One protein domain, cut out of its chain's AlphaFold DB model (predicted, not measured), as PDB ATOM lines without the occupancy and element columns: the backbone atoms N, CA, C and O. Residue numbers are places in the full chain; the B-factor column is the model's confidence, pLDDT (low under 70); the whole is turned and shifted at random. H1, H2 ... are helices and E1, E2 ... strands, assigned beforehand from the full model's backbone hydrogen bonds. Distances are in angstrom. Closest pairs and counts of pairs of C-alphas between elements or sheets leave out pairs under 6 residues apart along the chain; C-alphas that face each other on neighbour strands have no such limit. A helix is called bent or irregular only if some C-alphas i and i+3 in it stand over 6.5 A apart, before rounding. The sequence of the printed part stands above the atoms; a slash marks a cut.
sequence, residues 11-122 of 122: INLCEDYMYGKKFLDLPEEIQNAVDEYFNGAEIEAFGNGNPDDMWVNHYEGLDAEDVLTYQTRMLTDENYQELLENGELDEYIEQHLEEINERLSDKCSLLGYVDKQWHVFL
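AT A GLANCE: This is residues 11 to 122 of the 122 residues of an uncharacterized protein of Streptococcus anginosus (UniProt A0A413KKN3). A small sheet of three strands, E1, E3 and E2, makes the waist of an elongated domain, between a cluster of helices H1 to H4 at one end and helices H5, H6 and H7 at the other. H3 packs on one face of the sheet, residues 97 to 105 of the kinked H7 pack on the opposite face, and residues 38 to 50 loop at the far end of the first cluster. The printed part has 112 residues, with seven named helices and three named strands in the order H1 H2 H3 H4 E1 H5 H6 H7 E2 E3; the sheet is antiparallel and the class is mostly helix. It is only just compact, close to loose, with a radius of gyration of the C-alphas of 15.7 A and spans of 47 by 24 by 20 A.

HOW THE PARTS SIT: In the sheet, E3, residues 117 to 121, is the inner strand between E1, residues 59 to 62, and E2, residues 109 to 114. N 62 and O 118 are 2.8 A apart, and N 111 and O 119 also 2.8 A, both within hydrogen-bond range. E2 and E3 form a hairpin. H3, residues 28 to 37, and H7, residues 89 to 105, are on opposite faces, making three layers, helices on both faces of a sheet. H3 lies over E2 at a height over the sheet of 8.6 A, with the C-alphas of Ala 33 and Leu 111 closest, 5.2 A. H7 has a height over the sheet of 8.8 A; it is irregular, with C-alphas 95 and 98 8.1 A apart, and has a kink of 73 degrees near residue 96. H5, residues 64 to 71, and H6, residues 77 to 86, form a helical hairpin; they touch, closest at C-alphas of Thr 69 and Asp 77, 6.1 A, at a shallow tilt of 15 degrees, opposite ways. H2, residues 20 to 25, and H4, residues 51 to 58, touch about perpendicular at 84 degrees, closest at C-alphas of Gly 20 and Pro 51, 4.3 A. H1, residues 11 to 14, touches H2, closest at C-alphas of Cys 14 and Gly 20, 4.5 A. H4 and H5 only graze the sheet. Every O i to N i+4 pair is within hydrogen-bond range in H3, H4 and H6; H5 has 3 of 4, H7 11 of 13, and H2 0 of 2 but 3 of 3 O i to N i+3 pairs, while H1 is too short for an i+4 pair.

IN THESE COORDINATES: H1 begins at C-alpha 11, (147.617, 127.248, 161.430). From first to last C-alpha H3 measures 14.2 A, H6 14.3 A, H7 21.0 A, E2 15.1 A and E3 13.0 A. H7 begins at C-alpha 89, (117.923, 139.060, 154.472), and E3 ends at C-alpha 121, (142.246, 139.577, 154.818).

THE WHOLE: The two C-alphas farthest apart are those of Glu 44 and Asn 86, 48.9 A. The printed part has no cut; the link from H3 to H4, 13 residues, is long, and the other links are tight. The mean pLDDT of the printed part is 95.3, and no printed residue is under 70.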
ATOM      1  N   ILE A  11     148.404 127.428 160.211       94.69
ATOM      2  CA  ILE A  11     147.617 127.248 161.430       94.69
ATOM      3  C   ILE A  11     148.444 126.616 162.561       94.69
ATOM      4  O   ILE A  11     148.357 127.061 163.702       94.69
ATOM      5  N   ASN A  12     149.357 125.685 162.257       93.25
ATOM      6  CA  ASN A  12     150.284 125.148 163.264       93.25
ATOM      7  C   ASN A  12     151.266 126.206 163.797       93.25
ATOM      8  O   ASN A  12     151.685 126.127 164.948       93.25
ATOM      9  N   LEU A  13     151.661 127.182 162.971       93.00
ATOM     10  CA  LEU A  13     152.496 128.304 163.410       93.00
ATOM     11  C   LEU A  13     151.717 129.201 164.383       93.00
ATOM     12  O   LEU A  13     152.303 129.704 165.335       93.00
ATOM     13  N   CYS A  14     150.411 129.390 164.175       94.12
ATOM     14  CA  CYS A  14     149.570 130.258 165.001       94.12
ATOM     15  C   CYS A  14     149.543 129.873 166.491       94.12
ATOM     16  O   CYS A  14     149.383 130.760 167.331       94.12
ATOM     17  N   GLU A  15     149.730 128.592 166.836       93.06
ATOM     18  CA  GLU A  15     149.765 128.100 168.226       93.06
ATOM     19  C   GLU A  15     150.836 128.789 169.088       93.06
ATOM     20  O   GLU A  15     150.629 129.003 170.286       93.06
ATOM     21  N   ASP A  16     151.955 129.187 168.479       92.06
ATOM     22  CA  ASP A  16     153.098 129.788 169.171       92.06
ATOM     23  C   ASP A  16     152.945 131.307 169.410       92.06
ATOM     24  O   ASP A  16     153.801 131.933 170.044       92.06
ATOM     25  N   TYR A  17     151.855 131.914 168.927       93.31
ATOM     26  CA  TYR A  17     151.640 133.364 168.906       93.31
ATOM     27  C   TYR A  17     150.457 133.797 169.787       93.31
ATOM     28  O   TYR A  17     149.447 133.103 169.927       93.31
ATOM     29  N   MET A  18     150.583 134.963 170.433       94.44
ATOM     30  CA  MET A  18     149.668 135.388 171.501       94.44
ATOM     31  C   MET A  18     148.251 135.681 170.993       94.44
ATOM     32  O   MET A  18     147.273 135.312 171.650       94.44
ATOM     33  N   TYR A  19     148.153 136.373 169.867       95.12
ATOM     34  CA  TYR A  19     146.932 136.673 169.133       95.12
ATOM     35  C   TYR A  19     146.716 135.694 167.981       95.12
ATOM     36  O   TYR A  19     145.568 135.341 167.738       95.12
ATOM     37  N   GLY A  20     147.788 135.188 167.359       94.31
ATOM     38  CA  GLY A  20     147.717 134.196 166.283       94.31
ATOM     39  C   GLY A  20     146.881 132.970 166.646       94.31
ATOM     40  O   GLY A  20     146.060 132.530 165.847       94.31
ATOM     41  N   LYS A  21     146.969 132.485 167.890       96.75
ATOM     42  CA  LYS A  21     146.162 131.352 168.373       96.75
ATOM     43  C   LYS A  21     144.646 131.530 168.222       96.75
ATOM     44  O   LYS A  21     143.926 130.545 168.272       96.75
ATOM     45  N   LYS A  22     144.146 132.758 168.052       96.81
ATOM     46  CA  LYS A  22     142.719 133.006 167.812       96.81
ATOM     47  C   LYS A  22     142.255 132.496 166.444       96.81
ATOM     48  O   LYS A  22     141.076 132.203 166.295       96.81
ATOM     49  N   PHE A  23     143.161 132.316 165.477       96.88
ATOM     50  CA  PHE A  23     142.839 131.616 164.230       96.88
ATOM     51  C   PHE A  23     142.400 130.163 164.482       96.88
ATOM     52  O   PHE A  23     141.595 129.644 163.720       96.88
ATOM     53  N   LEU A  24     142.855 129.533 165.573       96.56
ATOM     54  CA  LEU A  24     142.474 128.163 165.951       96.56
ATOM     55  C   LEU A  24     141.024 128.058 166.440       96.56
ATOM     56  O   LEU A  24     140.452 126.970 166.427       96.56
ATOM     57  N   ASP A  25     140.446 129.178 166.882       96.19
ATOM     58  CA  ASP A  25     139.056 129.258 167.336       96.19
ATOM     59  C   ASP A  25     138.079 129.488 166.164       96.19
ATOM     60  O   ASP A  25     136.865 129.435 166.361       96.19
ATOM     61  N   LEU A  26     138.585 129.756 164.950       96.25
ATOM     62  CA  LEU A  26     137.756 129.932 163.755       96.25
ATOM     63  C   LEU A  26     137.240 128.585 163.223       96.25
ATOM     64  O   LEU A  26     137.844 127.544 163.489       96.25
ATOM     65  N   PRO A  27     136.162 128.577 162.423       96.69
ATOM     66  CA  PRO A  27     135.702 127.366 161.748       96.69
ATOM     67  C   PRO A  27     136.804 126.713 160.898       96.69
ATOM     68  O   PRO A  27     137.613 127.407 160.280       96.69
ATOM     69  N   GLU A  28     136.814 125.377 160.827       96.38
ATOM     70  CA  GLU A  28     137.840 124.595 160.111       96.38
ATOM     71  C   GLU A  28     137.976 125.015 158.637       96.38
ATOM     72  O   GLU A  28     139.079 125.083 158.102       96.38
ATOM     73  N   GLU A  29     136.865 125.369 157.990       96.62
ATOM     74  CA  GLU A  29     136.852 125.864 156.609       96.62
ATOM     75  C   GLU A  29     137.658 127.161 156.451       96.62
ATOM     76  O   GLU A  29     138.433 127.293 155.505       96.62
ATOM     77  N   ILE A  30     137.557 128.079 157.419       97.81
ATOM     78  CA  ILE A  30     138.327 129.327 157.423       97.81
ATOM     79  C   ILE A  30     139.795 129.050 157.744       97.81
ATOM     80  O   ILE A  30     140.674 129.618 157.105       97.81
ATOM     81  N   GLN A  31     140.082 128.139 158.680       97.50
ATOM     82  CA  GLN A  31     141.457 127.718 158.975       97.50
ATOM     83  C   GLN A  31     142.159 127.150 157.731       97.50
ATOM     84  O   GLN A  31     143.284 127.545 157.423       97.50
ATOM     85  N   ASN A  32     141.469 126.302 156.964       97.25
ATOM     86  CA  ASN A  32     141.981 125.757 155.706       97.25
ATOM     87  C   ASN A  32     142.238 126.852 154.658       97.25
ATOM     88  O   ASN A  32     143.257 126.807 153.970       97.25
ATOM     89  N   ALA A  33     141.359 127.854 154.554       97.25
ATOM     90  CA  ALA A  33     141.558 128.985 153.649       97.25
ATOM     91  C   ALA A  33     142.762 129.857 154.053       97.25
ATOM     92  O   ALA A  33     143.513 130.316 153.193       97.25
ATOM     93  N   VAL A  34     142.998 130.045 155.358       97.12
ATOM     94  CA  VAL A  34     144.210 130.717 155.863       97.12
ATOM     95  C   VAL A  34     145.469 129.925 155.495       97.12
ATOM     96  O   VAL A  34     146.454 130.508 155.039       97.12
ATOM     97  N   ASP A  35     145.444 128.601 155.647       96.81
ATOM     98  CA  ASP A  35     146.552 127.735 155.235       96.81
ATOM     99  C   ASP A  35     146.819 127.804 153.726       96.81
ATOM    100  O   ASP A  35     147.978 127.863 153.305       96.81
ATOM    101  N   GLU A  36     145.764 127.838 152.908       96.56
ATOM    102  CA  GLU A  36     145.874 127.998 151.457       96.56
ATOM    103  C   GLU A  36     146.471 129.360 151.079       96.56
ATOM    104  O   GLU A  36     147.370 129.417 150.237       96.56
ATOM    105  N   TYR A  37     146.050 130.437 151.749       95.56
ATOM    106  CA  TYR A  37     146.575 131.788 151.535       95.56
ATOM    107  C   TYR A  37     148.099 131.862 151.734       95.56
ATOM    108  O   TYR A  37     148.805 132.514 150.962       95.56
ATOM    109  N   PHE A  38     148.628 131.156 152.737       94.94
ATOM    110  CA  PHE A  38     150.063 131.113 153.040       94.94
ATOM    111  C   PHE A  38     150.805 129.924 152.416       94.94
ATOM    112  O   PHE A  38     151.987 129.707 152.709       94.94
ATOM    113  N   ASN A  39     150.161 129.146 151.544       93.94
ATOM    114  CA  ASN A  39     150.762 127.938 150.996       93.94
ATOM    115  C   ASN A  39     152.038 128.248 150.190       93.94
ATOM    116  O   ASN A  39     152.022 128.943 149.174       93.94
ATOM    117  N   GLY A  40     153.170 127.712 150.652       90.44
ATOM    118  CA  GLY A  40     154.487 127.943 150.052       90.44
ATOM    119  C   GLY A  40     155.107 129.315 150.349       90.44
ATOM    120  O   GLY A  40     156.181 129.608 149.821       90.44
ATOM    121  N   ALA A  41     154.477 130.139 151.190       90.94
ATOM    122  CA  ALA A  41     155.004 131.443 151.571       90.94
ATOM    123  C   ALA A  41     156.227 131.318 152.499       90.94
ATOM    124  O   ALA A  41     156.286 130.472 153.394       90.94
ATOM    125  N   GLU A  42     157.210 132.204 152.316       90.69
ATOM    126  CA  GLU A  42     158.274 132.418 153.297       90.69
ATOM    127  C   GLU A  42     157.903 133.607 154.184       90.69
ATOM    128  O   GLU A  42     157.769 134.731 153.705       90.69
ATOM    129  N   ILE A  43     157.731 133.351 155.480       87.19
ATOM    130  CA  ILE A  43     157.264 134.349 156.443       87.19
ATOM    131  C   ILE A  43     158.431 134.807 157.312       87.19
ATOM    132  O   ILE A  43     159.125 134.003 157.941       87.19
ATOM    133  N   GLU A  44     158.637 136.120 157.375       86.69
ATOM    134  CA  GLU A  44     159.557 136.714 158.336       86.69
ATOM    135  C   GLU A  44     158.917 136.745 159.727       86.69
ATOM    136  O   GLU A  44     157.789 137.202 159.892       86.69
ATOM    137  N   ALA A  45     159.663 136.331 160.755       80.94
ATOM    138  CA  ALA A  45     159.150 136.247 162.127       80.94
ATOM    139  C   ALA A  45     158.612 137.581 162.685       80.94
ATOM    140  O   ALA A  45     157.799 137.564 163.604       80.94
ATOM    141  N   PHE A  46     159.055 138.720 162.145       83.06
ATOM    142  CA  PHE A  46     158.608 140.069 162.518       83.06
ATOM    143  C   PHE A  46     158.065 140.865 161.317       83.06
ATOM    144  O   PHE A  46     158.061 142.093 161.357       83.06
ATOM    145  N   GLY A  47     157.683 140.180 160.237       84.12
ATOM    146  CA  GLY A  47     157.056 140.794 159.066       84.12
ATOM    147  C   GLY A  47     155.539 140.627 159.073       84.12
ATOM    148  O   GLY A  47     154.980 140.033 159.990       84.12
ATOM    149  N   ASN A  48     154.886 141.092 158.009       83.62
ATOM    150  CA  ASN A  48     153.420 141.135 157.929       83.62
ATOM    151  C   ASN A  48     152.754 139.749 157.919       83.62
ATOM    152  O   ASN A  48     151.596 139.615 158.267       83.62
ATOM    153  N   GLY A  49     153.485 138.690 157.555       88.56
ATOM    154  CA  GLY A  49     152.975 137.317 157.653       88.56
ATOM    155  C   GLY A  49     152.985 136.750 159.079       88.56
ATOM    156  O   GLY A  49     152.624 135.592 159.269       88.56
ATOM    157  N   ASN A  50     153.442 137.510 160.077       93.69
ATOM    158  CA  ASN A  50     153.416 137.106 161.480       93.69
ATOM    159  C   ASN A  50     151.961 136.864 161.944       93.69
ATOM    160  O   ASN A  50     151.127 137.736 161.723       93.69
ATOM    161  N   PRO A  51     151.642 135.745 162.626       95.62
ATOM    162  CA  PRO A  51     150.267 135.449 163.040       95.62
ATOM    163  C   PRO A  51     149.601 136.490 163.943       95.62
ATOM    164  O   PRO A  51     148.394 136.697 163.842       95.62
ATOM    165  N   ASP A  52     150.358 137.157 164.820       95.50
ATOM    166  CA  ASP A  52     149.817 138.240 165.644       95.50
ATOM    167  C   ASP A  52     149.466 139.456 164.789       95.50
ATOM    168  O   ASP A  52     148.417 140.061 164.994       95.50
ATOM    169  N   ASP A  53     150.326 139.798 163.829       95.19
ATOM    170  CA  ASP A  53     150.097 140.911 162.909       95.19
ATOM    171  C   ASP A  53     148.914 140.622 161.981       95.19
ATOM    172  O   ASP A  53     147.998 141.436 161.878       95.19
ATOM    173  N   MET A  54     148.862 139.416 161.411       96.25
ATOM    174  CA  MET A  54     147.751 138.970 160.577       96.25
ATOM    175  C   MET A  54     146.423 139.006 161.328       96.25
ATOM    176  O   MET A  54     145.433 139.490 160.790       96.25
ATOM    177  N   TRP A  55     146.391 138.550 162.582       96.75
ATOM    178  CA  TRP A  55     145.168 138.604 163.380       96.75
ATOM    179  C   TRP A  55     144.749 140.040 163.718       96.75
ATOM    180  O   TRP A  55     143.563 140.361 163.710       96.75
ATOM    181  N   VAL A  56     145.701 140.887 164.115       95.12
ATOM    182  CA  VAL A  56     145.398 142.213 164.674       95.12
ATOM    183  C   VAL A  56     145.146 143.255 163.589       95.12
ATOM    184  O   VAL A  56     144.307 144.129 163.796       95.12
ATOM    185  N   ASN A  57     145.877 143.188 162.477       95.25
ATOM    186  CA  ASN A  57     145.926 144.257 161.483       95.25
ATOM    187  C   ASN A  57     145.336 143.878 160.121       95.25
ATOM    188  O   ASN A  57     145.007 144.787 159.365       95.25
ATOM    189  N   HIS A  58     145.217 142.586 159.802       95.50
ATOM    190  CA  HIS A  58     144.799 142.144 158.466       95.50
ATOM    191  C   HIS A  58     143.481 141.373 158.455       95.50
ATOM    192  O   HIS A  58     142.744 141.449 157.479       95.50
ATOM    193  N   TYR A  59     143.171 140.622 159.508       97.56
ATOM    194  CA  TYR A  59     141.966 139.806 159.574       97.56
ATOM    195  C   TYR A  59     140.738 140.600 160.020       97.56
ATOM    196  O   TYR A  59     140.738 141.211 161.091       97.56
ATOM    197  N   GLU A  60     139.654 140.484 159.251       96.75
ATOM    198  CA  GLU A  60     138.336 140.991 159.624       96.75
ATOM    199  C   GLU A  60     137.236 139.946 159.380       96.75
ATOM    200  O   GLU A  60     137.268 139.176 158.418       96.75
ATOM    201  N   GLY A  61     136.251 139.928 160.284       96.81
ATOM    202  CA  GLY A  61     134.990 139.205 160.121       96.81
ATOM    203  C   GLY A  61     133.876 140.211 159.867       96.81
ATOM    204  O   GLY A  61     133.387 140.832 160.809       96.81
ATOM    205  N   LEU A  62     133.514 140.386 158.600       97.00
ATOM    206  CA  LEU A  62     132.559 141.391 158.148       97.00
ATOM    207  C   LEU A  62     131.129 140.861 158.262       97.00
ATOM    208  O   LEU A  62     130.849 139.719 157.886       97.00
ATOM    209  N   ASP A  63     130.219 141.691 158.762       97.00
ATOM    210  CA  ASP A  63     128.799 141.357 158.824       97.00
ATOM    211  C   ASP A  63     128.060 141.688 157.515       97.00
ATOM    212  O   ASP A  63     128.609 142.266 156.572       97.00
ATOM    213  N   ALA A  64     126.795 141.275 157.437       97.00
ATOM    214  CA  ALA A  64     125.972 141.487 156.252       97.00
ATOM    215  C   ALA A  64     125.708 142.969 155.950       97.00
ATOM    216  O   ALA A  64     125.582 143.323 154.778       97.00
ATOM    217  N   GLU A  65     125.631 143.832 156.964       97.06
ATOM    218  CA  GLU A  65     125.385 145.259 156.759       97.06
ATOM    219  C   GLU A  65     126.585 145.891 156.058       97.06
ATOM    220  O   GLU A  65     126.437 146.467 154.975       97.06
ATOM    221  N   ASP A  66     127.784 145.689 156.606       96.12
ATOM    222  CA  ASP A  66     129.030 146.207 156.048       96.12
ATOM    223  C   ASP A  66     129.281 145.657 154.639       96.12
ATOM    224  O   ASP A  66     129.618 146.405 153.710       96.12
ATOM    225  N   VAL A  67     129.082 144.348 154.441       97.31
ATOM    226  CA  VAL A  67     129.321 143.708 153.143       97.31
ATOM    227  C   VAL A  67     128.346 144.217 152.086       97.31
ATOM    228  O   VAL A  67     128.777 144.605 150.996       97.31
ATOM    229  N   LEU A  68     127.043 144.250 152.371       97.75
ATOM    230  CA  LEU A  68     126.025 144.556 151.363       97.75
ATOM    231  C   LEU A  68     125.902 146.054 151.068       97.75
ATOM    232  O   LEU A  68     125.678 146.425 149.911       97.75
ATOM    233  N   THR A  69     126.083 146.919 152.069       97.12
ATOM    234  CA  THR A  69     125.888 148.372 151.915       97.12
ATOM    235  C   THR A  69     127.179 149.107 151.551       97.12
ATOM    236  O   THR A  69     127.181 149.962 150.660       97.12
ATOM    237  N   TYR A  70     128.313 148.745 152.163       94.81
ATOM    238  CA  TYR A  70     129.564 149.486 152.016       94.81
ATOM    239  C   TYR A  70     130.558 148.801 151.078       94.81
ATOM    240  O   TYR A  70     131.023 149.419 150.107       94.81
ATOM    241  N   GLN A  71     130.876 147.529 151.336       94.56
ATOM    242  CA  GLN A  71     131.918 146.818 150.597       94.56
ATOM    243  C   GLN A  71     131.464 146.479 149.181       94.56
ATOM    244  O   GLN A  71     132.158 146.801 148.226       94.56
ATOM    245  N   THR A  72     130.284 145.904 148.989       95.50
ATOM    246  CA  THR A  72     129.792 145.528 147.650       95.50
ATOM    247  C   THR A  72     128.860 146.572 147.038       95.50
ATOM    248  O   THR A  72     128.698 146.605 145.811       95.50
ATOM    249  N   ARG A  73     128.276 147.441 147.880       95.81
ATOM    250  CA  ARG A  73     127.255 148.442 147.515       95.81
ATOM    251  C   ARG A  73     126.115 147.837 146.694       95.81
ATOM    252  O   ARG A  73     125.653 148.437 145.722       95.81
ATOM    253  N   MET A  74     125.728 146.609 147.028       96.38
ATOM    254  CA  MET A  74     124.600 145.915 146.407       96.38
ATOM    255  C   MET A  74     123.270 146.462 146.918       96.38
ATOM    256  O   MET A  74     122.303 146.518 146.160       96.38
ATOM    257  N   LEU A  75     123.246 146.927 148.167       97.31
ATOM    258  CA  LEU A  75     122.081 147.518 148.810       97.31
ATOM    259  C   LEU A  75     122.376 148.941 149.292       97.31
ATOM    260  O   LEU A  75     123.521 149.320 149.535       97.31
ATOM    261  N   THR A  76     121.317 149.734 149.423       97.44
ATOM    262  CA  THR A  76     121.322 150.950 150.242       97.44
ATOM    263  C   THR A  76     120.994 150.585 151.689       97.44
ATOM    264  O   THR A  76     120.397 149.535 151.932       97.44
ATOM    265  N   ASP A  77     121.307 151.474 152.634       96.94
ATOM    266  CA  ASP A  77     120.945 151.294 154.048       96.94
ATOM    267  C   ASP A  77     119.431 151.058 154.216       96.94
ATOM    268  O   ASP A  77     119.013 150.183 154.968       96.94
ATOM    269  N   GLU A  78     118.598 151.783 153.456       97.38
ATOM    270  CA  GLU A  78     117.134 151.630 153.470       97.38
ATOM    271  C   GLU A  78     116.692 150.225 153.024       97.38
ATOM    272  O   GLU A  78     115.905 149.584 153.719       97.38
ATOM    273  N   ASN A  79     117.235 149.718 151.909       96.81
ATOM    274  CA  ASN A  79     116.881 148.390 151.396       96.81
ATOM    275  C   ASN A  79     117.365 147.272 152.329       96.81
ATOM    276  O   ASN A  79     116.689 146.258 152.482       96.81
ATOM    277  N   TYR A  80     118.543 147.443 152.939       97.81
ATOM    278  CA  TYR A  80     119.068 146.486 153.910       97.81
ATOM    279  C   TYR A  80     118.149 146.379 155.132       97.81
ATOM    280  O   TYR A  80     117.784 145.271 155.528       97.81
ATOM    281  N   GLN A  81     117.724 147.518 155.691       97.62
ATOM    282  CA  GLN A  81     116.820 147.533 156.842       97.62
ATOM    283  C   GLN A  81     115.455 146.921 156.506       97.62
ATOM    284  O   GLN A  81     114.938 146.142 157.301       97.62
ATOM    285  N   GLU A  82     114.902 147.186 155.318       97.94
ATOM    286  CA  GLU A  82     113.642 146.565 154.887       97.94
ATOM    287  C   GLU A  82     113.747 145.030 154.825       97.94
ATOM    288  O   GLU A  82     112.899 144.329 155.381       97.94
ATOM    289  N   LEU A  83     114.815 144.490 154.222       97.50
ATOM    290  CA  LEU A  83     115.051 143.041 154.168       97.50
ATOM    291  C   LEU A  83     115.248 142.430 155.560       97.50
ATOM    292  O   LEU A  83     114.759 141.331 155.832       97.50
ATOM    293  N   LEU A  84     115.960 143.132 156.446       96.50
ATOM    294  CA  LEU A  84     116.193 142.690 157.817       96.50
ATOM    295  C   LEU A  84     114.887 142.652 158.627       96.50
ATOM    296  O   LEU A  84     114.609 141.648 159.284       96.50
ATOM    297  N   GLU A  85     114.072 143.708 158.562       97.62
ATOM    298  CA  GLU A  85     112.791 143.809 159.276       97.62
ATOM    299  C   GLU A  85     111.761 142.789 158.775       97.62
ATOM    300  O   GLU A  85     111.003 142.230 159.574       97.62
ATOM    301  N   ASN A  86     111.766 142.503 157.471       97.31
ATOM    302  CA  ASN A  86     110.891 141.500 156.864       97.31
ATOM    303  C   ASN A  86     111.389 140.057 157.074       97.31
ATOM    304  O   ASN A  86     110.640 139.113 156.826       97.31
ATOM    305  N   GLY A  87     112.621 139.867 157.564       96.75
ATOM    306  CA  GLY A  87     113.223 138.545 157.761       96.75
ATOM    307  C   GLY A  87     113.635 137.850 156.459       96.75
ATOM    308  O   GLY A  87     113.744 136.627 156.432       96.75
ATOM    309  N   GLU A  88     113.859 138.619 155.394       97.38
ATOM    310  CA  GLU A  88     114.191 138.148 154.040       97.38
ATOM    311  C   GLU A  88     115.699 138.255 153.735       97.38
ATOM    312  O   GLU A  88     116.163 137.821 152.681       97.38
ATOM    313  N   LEU A  89     116.489 138.817 154.661       97.06
ATOM    314  CA  LEU A  89     117.923 139.060 154.472       97.06
ATOM    315  C   LEU A  89     118.732 137.779 154.211       97.06
ATOM    316  O   LEU A  89     119.573 137.770 153.315       97.06
ATOM    317  N   ASP A  90     118.483 136.707 154.969       96.12
ATOM    318  CA  ASP A  90     119.217 135.444 154.800       96.12
ATOM    319  C   ASP A  90     118.956 134.845 153.401       96.12
ATOM    320  O   ASP A  90     119.892 134.436 152.717       96.12
ATOM    321  N   GLU A  91     117.701 134.872 152.930       97.38
ATOM    322  CA  GLU A  91     117.332 134.393 151.589       97.38
ATOM    323  C   GLU A  91     117.981 135.244 150.487       97.38
ATOM    324  O   GLU A  91     118.490 134.703 149.503       97.38
ATOM    325  N   TYR A  92     118.019 136.567 150.661       97.69
ATOM    326  CA  TYR A  92     118.717 137.462 149.739       97.69
ATOM    327  C   TYR A  92     120.211 137.122 149.651       97.69
ATOM    328  O   TYR A  92     120.754 137.006 148.551       97.69
ATOM    329  N   ILE A  93     120.877 136.916 150.792       97.62
ATOM    330  CA  ILE A  93     122.296 136.540 150.826       97.62
ATOM    331  C   ILE A  93     122.515 135.212 150.101       97.62
ATOM    332  O   ILE A  93     123.407 135.132 149.263       97.62
ATOM    333  N   GLU A  94     121.700 134.189 150.365       96.88
ATOM    334  CA  GLU A  94     121.823 132.882 149.707       96.88
ATOM    335  C   GLU A  94     121.668 132.979 148.181       96.88
ATOM    336  O   GLU A  94     122.445 132.371 147.441       96.88
ATOM    337  N   GLN A  95     120.706 133.770 147.695       97.75
ATOM    338  CA  GLN A  95     120.472 133.962 146.258       97.75
ATOM    339  C   GLN A  95     121.595 134.742 145.561       97.75
ATOM    340  O   GLN A  95     121.838 134.533 144.371       97.75
ATOM    341  N   HIS A  96     122.277 135.626 146.290       97.62
ATOM    342  CA  HIS A  96     123.295 136.530 145.754       97.62
ATOM    343  C   HIS A  96     124.727 136.195 146.199       97.62
ATOM    344  O   HIS A  96     125.649 136.949 145.889       97.62
ATOM    345  N   LEU A  97     124.948 135.068 146.884       97.12
ATOM    346  CA  LEU A  97     126.223 134.744 147.533       97.12
ATOM    347  C   LEU A  97     127.418 134.761 146.571       97.12
ATOM    348  O   LEU A  97     128.477 135.283 146.911       97.12
ATOM    349  N   GLU A  98     127.249 134.216 145.364       97.00
ATOM    350  CA  GLU A  98     128.307 134.187 144.346       97.00
ATOM    351  C   GLU A  98     128.706 135.604 143.904       97.00
ATOM    352  O   GLU A  98     129.890 135.934 143.901       97.00
ATOM    353  N   GLU A  99     127.725 136.472 143.632       97.50
ATOM    354  CA  GLU A  99     127.965 137.870 143.249       97.50
ATOM    355  C   GLU A  99     128.589 138.677 144.399       97.50
ATOM    356  O   GLU A  99     129.495 139.483 144.172       97.50
ATOM    357  N   ILE A 100     128.130 138.454 145.637       97.69
ATOM    358  CA  ILE A 100     128.700 139.088 146.833       97.69
ATOM    359  C   ILE A 100     130.184 138.726 146.945       97.69
ATOM    360  O   ILE A 100     131.032 139.614 147.070       97.69
ATOM    361  N   ASN A 101     130.502 137.432 146.853       97.06
ATOM    362  CA  ASN A 101     131.863 136.924 146.978       97.06
ATOM    363  C   ASN A 101     132.775 137.417 145.847       97.06
ATOM    364  O   ASN A 101     133.920 137.775 146.118       97.06
ATOM    365  N   GLU A 102     132.283 137.486 144.606       96.56
ATOM    366  CA  GLU A 102     133.028 138.045 143.471       96.56
ATOM    367  C   GLU A 102     133.389 139.517 143.724       96.56
ATOM    368  O   GLU A 102     134.564 139.888 143.701       96.56
ATOM    369  N   ARG A 103     132.401 140.351 144.081       96.19
ATOM    370  CA  ARG A 103     132.621 141.783 144.355       96.19
ATOM    371  C   ARG A 103     133.528 142.037 145.557       96.19
ATOM    372  O   ARG A 103     134.228 143.050 145.593       96.19
ATOM    373  N   LEU A 104     133.471 141.171 146.567       95.50
ATOM    374  CA  LEU A 104     134.309 141.274 147.758       95.50
ATOM    375  C   LEU A 104     135.755 140.852 147.448       95.50
ATOM    376  O   LEU A 104     136.693 141.524 147.880       95.50
ATOM    377  N   SER A 105     135.935 139.815 146.624       94.75
ATOM    378  CA  SER A 105     137.252 139.314 146.198       94.75
ATOM    379  C   SER A 105     138.037 140.314 145.337       94.75
ATOM    380  O   SER A 105     139.263 140.282 145.320       94.75
ATOM    381  N   ASP A 106     137.361 141.256 144.671       93.19
ATOM    382  CA  ASP A 106     138.017 142.371 143.966       93.19
ATOM    383  C   ASP A 106     138.720 143.364 144.911       93.19
ATOM    384  O   ASP A 106     139.529 144.190 144.475       93.19
ATOM    385  N   LYS A 107     138.379 143.338 146.204       90.81
ATOM    386  CA  LYS A 107     138.811 144.331 147.199       90.81
ATOM    387  C   LYS A 107     139.708 143.759 148.283       90.81
ATOM    388  O   LYS A 107     140.478 144.511 148.872       90.81
ATOM    389  N   CYS A 108     139.587 142.467 148.558       93.75
ATOM    390  CA  CYS A 108     140.266 141.798 149.655       93.75
ATOM    391  C   CYS A 108     140.503 140.322 149.336       93.75
ATOM    392  O   CYS A 108     140.000 139.797 148.343       93.75
ATOM    393  N   SER A 109     141.265 139.641 150.189       96.12
ATOM    394  CA  SER A 109     141.433 138.191 150.073       96.12
ATOM    395  C   SER A 109     140.326 137.494 150.856       96.12
ATOM    396  O   SER A 109     140.342 137.492 152.086       96.12
ATOM    397  N   LEU A 110     139.350 136.931 150.144       97.12
ATOM    398  CA  LEU A 110     138.217 136.231 150.746       97.12
ATOM    399  C   LEU A 110     138.632 134.846 151.260       97.12
ATOM    400  O   LEU A 110     139.131 134.026 150.493       97.12
ATOM    401  N   LEU A 111     138.384 134.583 152.546       97.56
ATOM    402  CA  LEU A 111     138.634 133.291 153.195       97.56
ATOM    403  C   LEU A 111     137.379 132.410 153.232       97.56
ATOM    404  O   LEU A 111     137.486 131.189 153.238       97.56
ATOM    405  N   GLY A 112     136.188 133.014 153.247       96.75
ATOM    406  CA  GLY A 112     134.917 132.290 153.183       96.75
ATOM    407  C   GLY A 112     133.767 133.009 153.881       96.75
ATOM    408  O   GLY A 112     133.954 134.064 154.486       96.75
ATOM    409  N   TYR A 113     132.574 132.417 153.798       97.25
ATOM    410  CA  TYR A 113     131.369 132.868 154.499       97.25
ATOM    411  C   TYR A 113     130.881 131.763 155.438       97.25
ATOM    412  O   TYR A 113     130.425 130.720 154.972       97.25
ATOM    413  N   VAL A 114     131.005 131.978 156.748       96.31
ATOM    414  CA  VAL A 114     130.633 131.009 157.791       96.31
ATOM    415  C   VAL A 114     130.009 131.766 158.965       96.31
ATOM    416  O   VAL A 114     130.335 132.923 159.201       96.31
ATOM    417  N   ASP A 115     129.055 131.153 159.672       93.44
ATOM    418  CA  ASP A 115     128.388 131.743 160.849       93.44
ATOM    419  C   ASP A 115     127.834 133.166 160.626       93.44
ATOM    420  O   ASP A 115     127.824 134.010 161.520       93.44
ATOM    421  N   LYS A 116     127.318 133.411 159.414       94.19
ATOM    422  CA  LYS A 116     126.774 134.698 158.953       94.19
ATOM    423  C   LYS A 116     127.792 135.839 158.836       94.19
ATOM    424  O   LYS A 116     127.386 136.998 158.752       94.19
ATOM    425  N   GLN A 117     129.086 135.532 158.775       96.38
ATOM    426  CA  GLN A 117     130.150 136.512 158.575       96.38
ATOM    427  C   GLN A 117     131.019 136.160 157.369       96.38
ATOM    428  O   GLN A 117     131.289 134.990 157.092       96.38
ATOM    429  N   TRP A 118     131.482 137.186 156.656       98.00
ATOM    430  CA  TRP A 118     132.523 137.047 155.642       98.00
ATOM    431  C   TRP A 118     133.886 137.231 156.296       98.00
ATOM    432  O   TRP A 118     134.198 138.292 156.831       98.00
ATOM    433  N   HIS A 119     134.704 136.190 156.234       97.88
ATOM    434  CA  HIS A 119     136.057 136.183 156.762       97.88
ATOM    435  C   HIS A 119     137.022 136.613 155.660       97.88
ATOM    436  O   HIS A 119     137.038 136.011 154.584       97.88
ATOM    437  N   VAL A 120     137.819 137.652 155.909       97.62
ATOM    438  CA  VAL A 120     138.698 138.243 154.891       97.62
ATOM    439  C   VAL A 120     140.057 138.644 155.460       97.62
ATOM    440  O   VAL A 120     140.199 138.869 156.665       97.62
ATOM    441  N   PHE A 121     141.042 138.782 154.571       96.88
ATOM    442  CA  PHE A 121     142.246 139.577 154.818       96.88
ATOM    443  C   PHE A 121     142.223 140.878 154.001       96.88
ATOM    444  O   PHE A 121     142.035 140.830 152.777       96.88
ATOM    445  N   LEU A 122     142.431 142.013 154.680       91.56
ATOM    446  CA  LEU A 122     142.500 143.378 154.134       91.56
ATOM    447  C   LEU A 122     143.940 143.903 153.987       91.56
ATOM    448  O   LEU A 122     144.818 143.575 154.826       91.56
TER     449      LEU A 122